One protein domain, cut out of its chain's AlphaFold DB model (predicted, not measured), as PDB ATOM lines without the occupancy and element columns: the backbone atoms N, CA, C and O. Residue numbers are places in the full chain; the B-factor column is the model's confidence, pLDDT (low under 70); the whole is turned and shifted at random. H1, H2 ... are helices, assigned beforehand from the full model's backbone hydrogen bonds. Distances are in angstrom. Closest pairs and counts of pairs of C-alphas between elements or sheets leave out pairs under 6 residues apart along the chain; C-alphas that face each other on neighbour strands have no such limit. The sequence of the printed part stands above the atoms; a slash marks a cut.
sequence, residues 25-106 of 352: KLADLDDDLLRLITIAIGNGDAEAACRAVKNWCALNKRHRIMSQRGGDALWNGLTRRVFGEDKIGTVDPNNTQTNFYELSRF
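AT A GLANCE: This is residues 25 to 106 of the 352 residues of an uncharacterized protein of Gammaproteobacteria bacterium (UniProt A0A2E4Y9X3). Two pairs of side-by-side helices, the hairpin H1 and H2 and the pair H4 and H5, make a rounded body, with short H3 as the turn from the end of H2 to the second pair. The body closes on its other side where H5 packs on the first residues of H2. The printed part has 82 residues with five named helices, H1 to H5 in order, and no named strand: all helix. It is compact, with a radius of gyration of the C-alphas of 11.6 A and spans of 31 by 27 by 20 A.

HOW THE PARTS SIT: H2, residues 46 to 59, is the hub. It touches H1, residues 31 to 42, in a helical hairpin at a shallow tilt of 21 degrees, opposite ways; the closest C-alphas, of Ile 37 and Ala 49, are 4.6 A apart. With residues 54 to 58 alone H2 touches H3, residues 61 to 69, at a steep tilt of 59 degrees, closest at the C-alphas of Cys 57 and Arg 64, 4.8 A. With residues 46 to 50 alone it touches H5, residues 96 to 106, at a steep tilt of 39 degrees, closest at the C-alphas of Ala 46 and Ser 104, 5.5 A. H5 touches H4, residues 71 to 83, at a shallow tilt of 27 degrees, the same way, closest at the C-alphas of Asp 72 and Thr 96, 5.4 A. H3 and H4 only just touch, only at the corner, with 3 pairs of C-alphas within 8 A; the closest, of Met 66 and Leu 74, are 6.8 A apart. H1 and H3 are apart. Every O i to N i+4 pair is within hydrogen-bond range in H1, H2, H4 and H5; in H3, 3 of 5 are.

IN THESE COORDINATES: H2 measures 20.2 A, H4 17.6 A, H1 15.9 A, H5 15.2 A and H3 12.8 A. C-alpha 31 is at (-6.108, -27.927, 46.516) and C-alpha 106 at (-24.136, -36.538, 57.121).

THE WHOLE: The C-alphas farthest apart, of Lys 61 and Phe 106, are 31.3 A apart. The printed part has no cut. The link H4 to H5 is long, 12 residues. Residues 25 to 30 and 61 to 71 have pLDDT under 70.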
ATOM      1  N   LYS A  25       1.871 -40.563  46.409       50.69
ATOM      2  CA  LYS A  25       1.571 -39.973  47.713       50.69
ATOM      3  C   LYS A  25       0.303 -39.133  47.574       50.69
ATOM      4  O   LYS A  25       0.256 -38.192  46.794       50.69
ATOM      5  N   LEU A  26      -0.697 -39.426  48.399       49.38
ATOM      6  CA  LEU A  26      -1.943 -38.662  48.574       49.38
ATOM      7  C   LEU A  26      -1.747 -37.177  48.972       49.38
ATOM      8  O   LEU A  26      -2.719 -36.436  49.120       49.38
ATOM      9  N   ALA A  27      -0.494 -36.744  49.149       50.81
ATOM     10  CA  ALA A  27      -0.077 -35.355  49.298       50.81
ATOM     11  C   ALA A  27      -0.301 -34.520  48.021       50.81
ATOM     12  O   ALA A  27      -0.474 -33.315  48.140       50.81
ATOM     13  N   ASP A  28      -0.388 -35.156  46.846       52.94
ATOM     14  CA  ASP A  28      -0.548 -34.496  45.536       52.94
ATOM     15  C   ASP A  28      -2.019 -34.223  45.150       52.94
ATOM     16  O   ASP A  28      -2.325 -33.945  43.987       52.94
ATOM     17  N   LEU A  29      -2.956 -34.362  46.094       61.72
ATOM     18  CA  LEU A  29      -4.355 -34.001  45.872       61.72
ATOM     19  C   LEU A  29      -4.447 -32.489  45.660       61.72
ATOM     20  O   LEU A  29      -4.047 -31.725  46.533       61.72
ATOM     21  N   ASP A  30      -4.950 -32.099  44.492       68.62
ATOM     22  CA  ASP A  30      -5.060 -30.707  44.073       68.62
ATOM     23  C   ASP A  30      -5.916 -29.913  45.073       68.62
ATOM     24  O   ASP A  30      -7.054 -30.300  45.363       68.62
ATOM     25  N   ASP A  31      -5.378 -28.812  45.604       70.81
ATOM     26  CA  ASP A  31      -6.108 -27.927  46.516       70.81
ATOM     27  C   ASP A  31      -7.378 -27.377  45.846       70.81
ATOM     28  O   ASP A  31      -8.389 -27.154  46.520       70.81
ATOM     29  N   ASP A  32      -7.387 -27.263  44.512       72.94
ATOM     30  CA  ASP A  32      -8.575 -26.884  43.746       72.94
ATOM     31  C   ASP A  32      -9.666 -27.967  43.794       72.94
ATOM     32  O   ASP A  32     -10.852 -27.644  43.895       72.94
ATOM     33  N   LEU A  33      -9.305 -29.258  43.800       79.56
ATOM     34  CA  LEU A  33     -10.275 -30.347  43.961       79.56
ATOM     35  C   LEU A  33     -10.876 -30.340  45.369       79.56
ATOM     36  O   LEU A  33     -12.092 -30.474  45.515       79.56
ATOM     37  N   LEU A  34     -10.044 -30.166  46.398       79.56
ATOM     38  CA  LEU A  34     -10.524 -30.063  47.779       79.56
ATOM     39  C   LEU A  34     -11.458 -28.865  47.935       79.56
ATOM     40  O   LEU A  34     -12.537 -29.007  48.504       79.56
ATOM     41  N   ARG A  35     -11.109 -27.720  47.343       78.69
ATOM     42  CA  ARG A  35     -11.965 -26.534  47.328       78.69
ATOM     43  C   ARG A  35     -13.307 -26.805  46.647       78.69
ATOM     44  O   ARG A  35     -14.335 -26.419  47.195       78.69
ATOM     45  N   LEU A  36     -13.325 -27.484  45.499       81.81
ATOM     46  CA  LEU A  36     -14.569 -27.850  44.808       81.81
ATOM     47  C   LEU A  36     -15.447 -28.786  45.648       81.81
ATOM     48  O   LEU A  36     -16.656 -28.576  45.722       81.81
ATOM     49  N   ILE A  37     -14.849 -29.775  46.317       82.00
ATOM     50  CA  ILE A  37     -15.558 -30.677  47.236       82.00
ATOM     51  C   ILE A  37     -16.137 -29.890  48.416       82.00
ATOM     52  O   ILE A  37     -17.320 -30.024  48.722       82.00
ATOM     53  N   THR A  38     -15.339 -29.037  49.060       80.38
ATOM     54  CA  THR A  38     -15.788 -28.233  50.203       80.38
ATOM     55  C   THR A  38     -16.885 -27.245  49.810       80.38
ATOM     56  O   THR A  38     -17.823 -27.063  50.582       80.38
ATOM     57  N   ILE A  39     -16.814 -26.646  48.616       81.12
ATOM     58  CA  ILE A  39     -17.876 -25.783  48.078       81.12
ATOM     59  C   ILE A  39     -19.152 -26.593  47.838       81.12
ATOM     60  O   ILE A  39     -20.218 -26.171  48.273       81.12
ATOM     61  N   ALA A  40     -19.057 -27.762  47.200       82.12
ATOM     62  CA  ALA A  40     -20.215 -28.617  46.942       82.12
ATOM     63  C   ALA A  40     -20.911 -29.048  48.245       82.12
ATOM     64  O   ALA A  40     -22.121 -28.885  48.382       82.12
ATOM     65  N   ILE A  41     -20.138 -29.480  49.247       80.94
ATOM     66  CA  ILE A  41     -20.650 -29.793  50.590       80.94
ATOM     67  C   ILE A  41     -21.228 -28.538  51.265       80.94
ATOM     68  O   ILE A  41     -22.276 -28.601  51.898       80.94
ATOM     69  N   GLY A  42     -20.574 -27.381  51.133       73.81
ATOM     70  CA  GLY A  42     -21.060 -26.109  51.682       73.81
ATOM     71  C   GLY A  42     -22.397 -25.650  51.090       73.81
ATOM     72  O   GLY A  42     -23.182 -25.011  51.799       73.81
ATOM     73  N   ASN A  43     -22.649 -26.027  49.835       82.44
ATOM     74  CA  ASN A  43     -23.878 -25.775  49.083       82.44
ATOM     75  C   ASN A  43     -24.934 -26.882  49.248       82.44
ATOM     76  O   ASN A  43     -26.009 -26.763  48.674       82.44
ATOM     77  N   GLY A  44     -24.649 -27.943  50.009       81.56
ATOM     78  CA  GLY A  44     -25.605 -29.020  50.267       81.56
ATOM     79  C   GLY A  44     -25.718 -30.086  49.171       81.56
ATOM     80  O   GLY A  44     -26.679 -30.844  49.184       81.56
ATOM     81  N   ASP A  45     -24.758 -30.190  48.246       85.44
ATOM     82  CA  ASP A  45     -24.809 -31.148  47.130       85.44
ATOM     83  C   ASP A  45     -23.683 -32.202  47.229       85.44
ATOM     84  O   ASP A  45     -22.564 -32.028  46.728       85.44
ATOM     85  N   ALA A  46     -23.987 -33.332  47.881       87.12
ATOM     86  CA  ALA A  46     -23.078 -34.480  47.982       87.12
ATOM     87  C   ALA A  46     -22.800 -35.126  46.613       87.12
ATOM     88  O   ALA A  46     -21.698 -35.629  46.364       87.12
ATOM     89  N   GLU A  47     -23.766 -35.090  45.691       88.25
ATOM     90  CA  GLU A  47     -23.573 -35.610  44.342       88.25
ATOM     91  C   GLU A  47     -22.618 -34.728  43.539       88.25
ATOM     92  O   GLU A  47     -21.773 -35.253  42.815       88.25
ATOM     93  N   ALA A  48     -22.688 -33.401  43.667       86.12
ATOM     94  CA  ALA A  48     -21.704 -32.486  43.093       86.12
ATOM     95  C   ALA A  48     -20.305 -32.737  43.651       86.12
ATOM     96  O   ALA A  48     -19.356 -32.714  42.868       86.12
ATOM     97  N   ALA A  49     -20.160 -33.050  44.943       84.31
ATOM     98  CA  ALA A  49     -18.864 -33.424  45.509       84.31
ATOM     99  C   ALA A  49     -18.311 -34.694  44.832       84.31
ATOM    100  O   ALA A  49     -17.183 -34.702  44.332       84.31
ATOM    101  N   CYS A  50     -19.133 -35.739  44.701       87.00
ATOM    102  CA  CYS A  50     -18.763 -36.964  43.989       87.00
ATOM    103  C   CYS A  50     -18.496 -36.733  42.489       87.00
ATOM    104  O   CYS A  50     -17.568 -37.316  41.919       87.00
ATOM    105  N   ARG A  51     -19.283 -35.876  41.827       87.88
ATOM    106  CA  ARG A  51     -19.096 -35.489  40.419       87.88
ATOM    107  C   ARG A  51     -17.808 -34.698  40.226       87.88
ATOM    108  O   ARG A  51     -17.110 -34.953  39.250       87.88
ATOM    109  N   ALA A  52     -17.450 -33.801  41.144       85.12
ATOM    110  CA  ALA A  52     -16.197 -33.052  41.101       85.12
ATOM    111  C   ALA A  52     -14.988 -33.998  41.126       85.12
ATOM    112  O   ALA A  52     -14.098 -33.872  40.284       85.12
ATOM    113  N   VAL A  53     -15.013 -35.013  41.999       84.12
ATOM    114  CA  VAL A  53     -13.991 -36.075  42.044       84.12
ATOM    115  C   VAL A  53     -13.921 -36.831  40.717       84.12
ATOM    116  O   VAL A  53     -12.846 -36.940  40.124       84.12
ATOM    117  N   LYS A  54     -15.063 -37.302  40.198       83.81
ATOM    118  CA  LYS A  54     -15.120 -38.035  38.921       83.81
ATOM    119  C   LYS A  54     -14.619 -37.193  37.744       83.81
ATOM    120  O   LYS A  54     -13.831 -37.688  36.937       83.81
ATOM    121  N   ASN A  55     -15.016 -35.925  37.665       82.50
ATOM    122  CA  ASN A  55     -14.604 -34.998  36.611       82.50
ATOM    123  C   ASN A  55     -13.103 -34.701  36.683       82.50
ATOM    124  O   ASN A  55     -12.413 -34.750  35.665       82.50
ATOM    125  N   TRP A  56     -12.564 -34.476  37.882       80.69
ATOM    126  CA  TRP A  56     -11.129 -34.277  38.078       80.69
ATOM    127  C   TRP A  56     -10.316 -35.521  37.688       80.69
ATOM    128  O   TRP A  56      -9.302 -35.411  36.989       80.69
ATOM    129  N   CYS A  57     -10.782 -36.723  38.048       77.81
ATOM    130  CA  CYS A  57     -10.164 -37.976  37.606       77.81
ATOM    131  C   CYS A  57     -10.256 -38.165  36.087       77.81
ATOM    132  O   CYS A  57      -9.312 -38.663  35.474       77.81
ATOM    133  N   ALA A  58     -11.362 -37.756  35.461       76.19
ATOM    134  CA  ALA A  58     -11.527 -37.826  34.015       76.19
ATOM    135  C   ALA A  58     -10.550 -36.899  33.276       76.19
ATOM    136  O   ALA A  58     -10.043 -37.287  32.222       76.19
ATOM    137  N   LEU A  59     -10.251 -35.721  33.826       74.81
ATOM    138  CA  LEU A  59      -9.347 -34.733  33.227       74.81
ATOM    139  C   LEU A  59      -7.859 -35.061  33.445       74.81
ATOM    140  O   LEU A  59      -7.019 -34.707  32.618       74.81
ATOM    141  N   ASN A  60      -7.521 -35.816  34.494       70.44
ATOM    142  CA  ASN A  60      -6.143 -36.179  34.818       70.44
ATOM    143  C   ASN A  60      -5.791 -37.614  34.391       70.44
ATOM    144  O   ASN A  60      -6.142 -38.575  35.073       70.44
ATOM    145  N   LYS A  61      -5.003 -37.779  33.312       65.94
ATOM    146  CA  LYS A  61      -4.592 -39.107  32.782       65.94
ATOM    147  C   LYS A  61      -4.010 -40.054  33.849       65.94
ATOM    148  O   LYS A  61      -4.281 -41.250  33.794       65.94
ATOM    149  N   ARG A  62      -3.253 -39.531  34.824       61.69
ATOM    150  CA  ARG A  62      -2.653 -40.297  35.939       61.69
ATOM    151  C   ARG A  62      -3.706 -40.819  36.931       61.69
ATOM    152  O   ARG A  62      -3.620 -41.957  37.379       61.69
ATOM    153  N   HIS A  63      -4.729 -40.015  37.213       64.25
ATOM    154  CA  HIS A  63      -5.787 -40.312  38.186       64.25
ATOM    155  C   HIS A  63      -6.991 -41.042  37.567       64.25
ATOM    156  O   HIS A  63      -7.720 -41.734  38.272       64.25
ATOM    157  N   ARG A  64      -7.153 -40.990  36.237       63.94
ATOM    158  CA  ARG A  64      -8.115 -41.815  35.490       63.94
ATOM    159  C   ARG A  64      -7.866 -43.312  35.710       63.94
ATOM    160  O   ARG A  64      -8.808 -44.064  35.926       63.94
ATOM    161  N   ILE A  65      -6.597 -43.728  35.716       62.94
ATOM    162  CA  ILE A  65      -6.198 -45.120  35.975       62.94
ATOM    163  C   ILE A  65      -6.498 -45.514  37.430       62.94
ATOM    164  O   ILE A  65      -6.958 -46.627  37.664       62.94
ATOM    165  N   MET A  66      -6.322 -44.604  38.397       62.66
ATOM    166  CA  MET A  66      -6.696 -44.836  39.801       62.66
ATOM    167  C   MET A  66      -8.205 -45.026  39.976       62.66
ATOM    168  O   MET A  66      -8.621 -45.995  40.599       62.66
ATOM    169  N   SER A  67      -9.024 -44.158  39.372       64.50
ATOM    170  CA  SER A  67     -10.486 -44.295  39.410       64.50
ATOM    171  C   SER A  67     -10.981 -45.595  38.761       64.50
ATOM    172  O   SER A  67     -12.051 -46.067  39.128       64.50
ATOM    173  N   GLN A  68     -10.238 -46.160  37.802       63.69
ATOM    174  CA  GLN A  68     -10.626 -47.366  37.058       63.69
ATOM    175  C   GLN A  68     -10.050 -48.673  37.627       63.69
ATOM    176  O   GLN A  68     -10.657 -49.720  37.435       63.69
ATOM    177  N   ARG A  69      -8.882 -48.645  38.285       54.09
ATOM    178  CA  ARG A  69      -8.180 -49.850  38.782       54.09
ATOM    179  C   ARG A  69      -8.096 -49.959  40.306       54.09
ATOM    180  O   ARG A  69      -7.718 -51.012  40.800       54.09
ATOM    181  N   GLY A  70      -8.422 -48.899  41.045       56.81
ATOM    182  CA  GLY A  70      -8.283 -48.852  42.501       56.81
ATOM    183  C   GLY A  70      -9.129 -47.754  43.128       56.81
ATOM    184  O   GLY A  70      -8.624 -47.016  43.973       56.81
ATOM    185  N   GLY A  71     -10.388 -47.623  42.686       67.06
ATOM    186  CA  GLY A  71     -11.327 -46.598  43.162       67.06
ATOM    187  C   GLY A  71     -11.351 -46.481  44.689       67.06
ATOM    188  O   GLY A  71     -11.391 -45.372  45.213       67.06
ATOM    189  N   ASP A  72     -11.163 -47.600  45.388       75.94
ATOM    190  CA  ASP A  72     -11.090 -47.658  46.845       75.94
ATOM    191  C   ASP A  72      -9.960 -46.845  47.468       75.94
ATOM    192  O   ASP A  72     -10.177 -46.142  48.453       75.94
ATOM    193  N   ALA A  73      -8.764 -46.857  46.881       77.06
ATOM    194  CA  ALA A  73      -7.642 -46.074  47.395       77.06
ATOM    195  C   ALA A  73      -7.882 -44.563  47.243       77.06
ATOM    196  O   ALA A  73      -7.496 -43.782  48.116       77.06
ATOM    197  N   LEU A  74      -8.544 -44.154  46.154       79.62
ATOM    198  CA  LEU A  74      -8.921 -42.762  45.913       79.62
ATOM    199  C   LEU A  74      -9.964 -42.293  46.935       79.62
ATOM    200  O   LEU A  74      -9.744 -41.288  47.607       79.62
ATOM    201  N   TRP A  75     -11.074 -43.020  47.072       83.94
ATOM    202  CA  TRP A  75     -12.169 -42.626  47.959       83.94
ATOM    203  C   TRP A  75     -11.804 -42.755  49.441       83.94
ATOM    204  O   TRP A  75     -12.160 -41.872  50.218       83.94
ATOM    205  N   ASN A  76     -11.013 -43.754  49.841       83.12
ATOM    206  CA  ASN A  76     -10.478 -43.839  51.208       83.12
ATOM    207  C   ASN A  76      -9.482 -42.717  51.498       83.12
ATOM    208  O   ASN A  76      -9.456 -42.164  52.595       83.12
ATOM    209  N   GLY A  77      -8.664 -42.357  50.510       78.06
ATOM    210  CA  GLY A  77      -7.745 -41.235  50.609       78.06
ATOM    211  C   GLY A  77      -8.459 -39.889  50.776       78.06
ATOM    212  O   GLY A  77      -8.086 -39.098  51.643       78.06
ATOM    213  N   LEU A  78      -9.518 -39.660  49.996       79.94
ATOM    214  CA  LEU A  78     -10.400 -38.499  50.125       79.94
ATOM    215  C   LEU A  78     -11.147 -38.496  51.459       79.94
ATOM    216  O   LEU A  78     -11.174 -37.472  52.132       79.94
ATOM    217  N   THR A  79     -11.688 -39.643  51.870       82.62
ATOM    218  CA  THR A  79     -12.377 -39.799  53.156       82.62
ATOM    219  C   THR A  79     -11.456 -39.422  54.311       82.62
ATOM    220  O   THR A  79     -11.808 -38.561  55.111       82.62
ATOM    221  N   ARG A  80     -10.231 -39.968  54.325       81.94
ATOM    222  CA  ARG A  80      -9.202 -39.636  55.318       81.94
ATOM    223  C   ARG A  80      -8.944 -38.134  55.394       81.94
ATOM    224  O   ARG A  80      -8.788 -37.589  56.478       81.94
ATOM    225  N   ARG A  81      -8.854 -37.476  54.238       78.50
ATOM    226  CA  ARG A  81      -8.450 -36.070  54.149       78.50
ATOM    227  C   ARG A  81      -9.583 -35.090  54.453       78.50
ATOM    228  O   ARG A  81      -9.300 -34.013  54.963       78.50
ATOM    229  N   VAL A  82     -10.828 -35.441  54.135       78.19
ATOM    230  CA  VAL A  82     -12.002 -34.576  54.344       78.19
ATOM    231  C   VAL A  82     -12.651 -34.814  55.709       78.19
ATOM    232  O   VAL A  82     -13.076 -33.853  56.342       78.19
ATOM    233  N   PHE A  83     -12.715 -36.066  56.170       80.31
ATOM    234  CA  PHE A  83     -13.469 -36.459  57.368       80.31
ATOM    235  C   PHE A  83     -12.606 -37.035  58.499       80.31
ATOM    236  O   PHE A  83     -13.089 -37.120  59.622       80.31
ATOM    237  N   GLY A  84     -11.353 -37.411  58.223       77.62
ATOM    238  CA  GLY A  84     -10.457 -38.046  59.192       77.62
ATOM    239  C   GLY A  84     -10.215 -39.531  58.916       77.62
ATOM    240  O   GLY A  84     -10.958 -40.193  58.189       77.62
ATOM    241  N   GLU A  85      -9.118 -40.062  59.460       77.81
ATOM    242  CA  GLU A  85      -8.704 -41.457  59.256       77.81
ATOM    243  C   GLU A  85      -9.660 -42.469  59.895       77.81
ATOM    244  O   GLU A  85      -9.857 -43.558  59.359       77.81
ATOM    245  N   ASP A  86     -10.320 -42.079  60.981       81.94
ATOM    246  CA  ASP A  86     -11.307 -42.876  61.705       81.94
ATOM    247  C   ASP A  86     -12.626 -43.068  60.940       81.94
ATOM    248  O   ASP A  86     -13.444 -43.885  61.348       81.94
ATOM    249  N   LYS A  87     -12.841 -42.348  59.828       78.88
ATOM    250  CA  LYS A  87     -14.082 -42.392  59.030       78.88
ATOM    251  C   LYS A  87     -14.020 -43.317  57.812       78.88
ATOM    252  O   LYS A  87     -14.963 -43.398  57.024       78.88
ATOM    253  N   ILE A  88     -12.911 -44.025  57.613       76.81
ATOM    254  CA  ILE A  88     -12.776 -44.963  56.495       76.81
ATOM    255  C   ILE A  88     -13.638 -46.205  56.758       76.81
ATOM    256  O   ILE A  88     -13.410 -46.924  57.725       76.81
ATOM    257  N   GLY A  89     -14.601 -46.475  55.870       76.50
ATOM    258  CA  GLY A  89     -15.442 -47.676  55.922       76.50
ATOM    259  C   GLY A  89     -16.447 -47.709  57.078       76.50
ATOM    260  O   GLY A  89     -16.972 -48.774  57.390       76.50
ATOM    261  N   THR A  90     -16.714 -46.569  57.721       82.50
ATOM    262  CA  THR A  90     -17.629 -46.488  58.870       82.50
ATOM    263  C   THR A  90     -19.097 -46.614  58.489       82.50
ATOM    264  O   THR A  90     -19.886 -47.085  59.299       82.50
ATOM    265  N   VAL A  91     -19.473 -46.170  57.287       81.31
ATOM    266  CA  VAL A  91     -20.866 -46.199  56.810       81.31
ATOM    267  C   VAL A  91     -21.098 -47.379  55.875       81.31
ATOM    268  O   VAL A  91     -22.075 -48.105  56.025       81.31
ATOM    269  N   ASP A  92     -20.174 -47.593  54.939       80.81
ATOM    270  CA  ASP A  92     -20.167 -48.765  54.067       80.81
ATOM    271  C   ASP A  92     -18.726 -49.282  53.920       80.81
ATOM    272  O   ASP A  92     -17.923 -48.689  53.190       80.81
ATOM    273  N   PRO A  93     -18.362 -50.375  54.613       79.75
ATOM    274  CA  PRO A  93     -17.010 -50.924  54.554       79.75
ATOM    275  C   PRO A  93     -16.692 -51.586  53.208       79.75
ATOM    276  O   PRO A  93     -15.521 -51.787  52.892       79.75
ATOM    277  N   ASN A  94     -17.711 -51.923  52.410       82.81
ATOM    278  CA  ASN A  94     -17.562 -52.648  51.149       82.81
ATOM    279  C   ASN A  94     -17.588 -51.721  49.930       82.81
ATOM    280  O   ASN A  94     -17.225 -52.145  48.832       82.81
ATOM    281  N   ASN A  95     -18.013 -50.467  50.100       87.44
ATOM    282  CA  ASN A  95     -18.051 -49.480  49.031       87.44
ATOM    283  C   ASN A  95     -17.552 -48.116  49.511       87.44
ATOM    284  O   ASN A  95     -18.276 -47.298  50.076       87.44
ATOM    285  N   THR A  96     -16.288 -47.846  49.211       86.25
ATOM    286  CA  THR A  96     -15.574 -46.629  49.612       86.25
ATOM    287  C   THR A  96     -16.167 -45.344  49.026       86.25
ATOM    288  O   THR A  96     -16.140 -44.298  49.678       86.25
ATOM    289  N   GLN A  97     -16.738 -45.406  47.818       88.31
ATOM    290  CA  GLN A  97     -17.433 -44.277  47.201       88.31
ATOM    291  C   GLN A  97     -18.739 -43.986  47.940       88.31
ATOM    292  O   GLN A  97     -19.025 -42.824  48.228       88.31
ATOM    293  N   THR A  98     -19.520 -45.025  48.247       88.94
ATOM    294  CA  THR A  98     -20.738 -44.891  49.055       88.94
ATOM    295  C   THR A  98     -20.399 -44.351  50.439       88.94
ATOM    296  O   THR A  98     -21.040 -43.410  50.887       88.94
ATOM    297  N   ASN A  99     -19.328 -44.842  51.071       87.69
ATOM    298  CA  ASN A  99     -18.855 -44.327  52.354       87.69
ATOM    299  C   ASN A  99     -18.561 -42.818  52.297       87.69
ATOM    300  O   ASN A  99     -19.046 -42.063  53.134       87.69
ATOM    301  N   PHE A 100     -17.814 -42.356  51.287       87.69
ATOM    302  CA  PHE A 100     -17.531 -40.927  51.108       87.69
ATOM    303  C   PHE A 100     -18.805 -40.102  50.858       87.69
ATOM    304  O   PHE A 100     -18.961 -39.004  51.399       87.69
ATOM    305  N   TYR A 101     -19.709 -40.619  50.025       90.19
ATOM    306  CA  TYR A 101     -20.973 -39.966  49.701       90.19
ATOM    307  C   TYR A 101     -21.865 -39.804  50.937       90.19
ATOM    308  O   TYR A 101     -22.320 -38.697  51.216       90.19
ATOM    309  N   GLU A 102     -22.058 -40.867  51.717       89.06
ATOM    310  CA  GLU A 102     -22.894 -40.818  52.918       89.06
ATOM    311  C   GLU A 102     -22.275 -39.941  54.012       89.06
ATOM    312  O   GLU A 102     -22.981 -39.147  54.628       89.06
ATOM    313  N   LEU A 103     -20.948 -39.961  54.189       86.50
ATOM    314  CA  LEU A 103     -20.264 -39.012  55.080       86.50
ATOM    315  C   LEU A 103     -20.458 -37.555  54.639       86.50
ATOM    316  O   LEU A 103     -20.658 -36.670  55.474       86.50
ATOM    317  N   SER A 104     -20.451 -37.301  53.327       87.38
ATOM    318  CA  SER A 104     -20.754 -35.974  52.782       87.38
ATOM    319  C   SER A 104     -22.193 -35.565  53.101       87.38
ATOM    320  O   SER A 104     -22.412 -34.436  53.540       87.38
ATOM    321  N   ARG A 105     -23.166 -36.476  52.947       89.38
ATOM    322  CA  ARG A 105     -24.570 -36.231  53.318       89.38
ATOM    323  C   ARG A 105     -24.743 -35.981  54.809       89.38
ATOM    324  O   ARG A 105     -25.437 -35.036  55.167       89.38
ATOM    325  N   PHE A 106     -24.092 -36.756  55.674       87.25
ATOM    326  CA  PHE A 106     -24.136 -36.538  57.121       87.25
ATOM    327  C   PHE A 106     -23.647 -35.142  57.499       87.25
ATOM    328  O   PHE A 106     -24.336 -34.425  58.224       87.25
TER     329      PHE A 106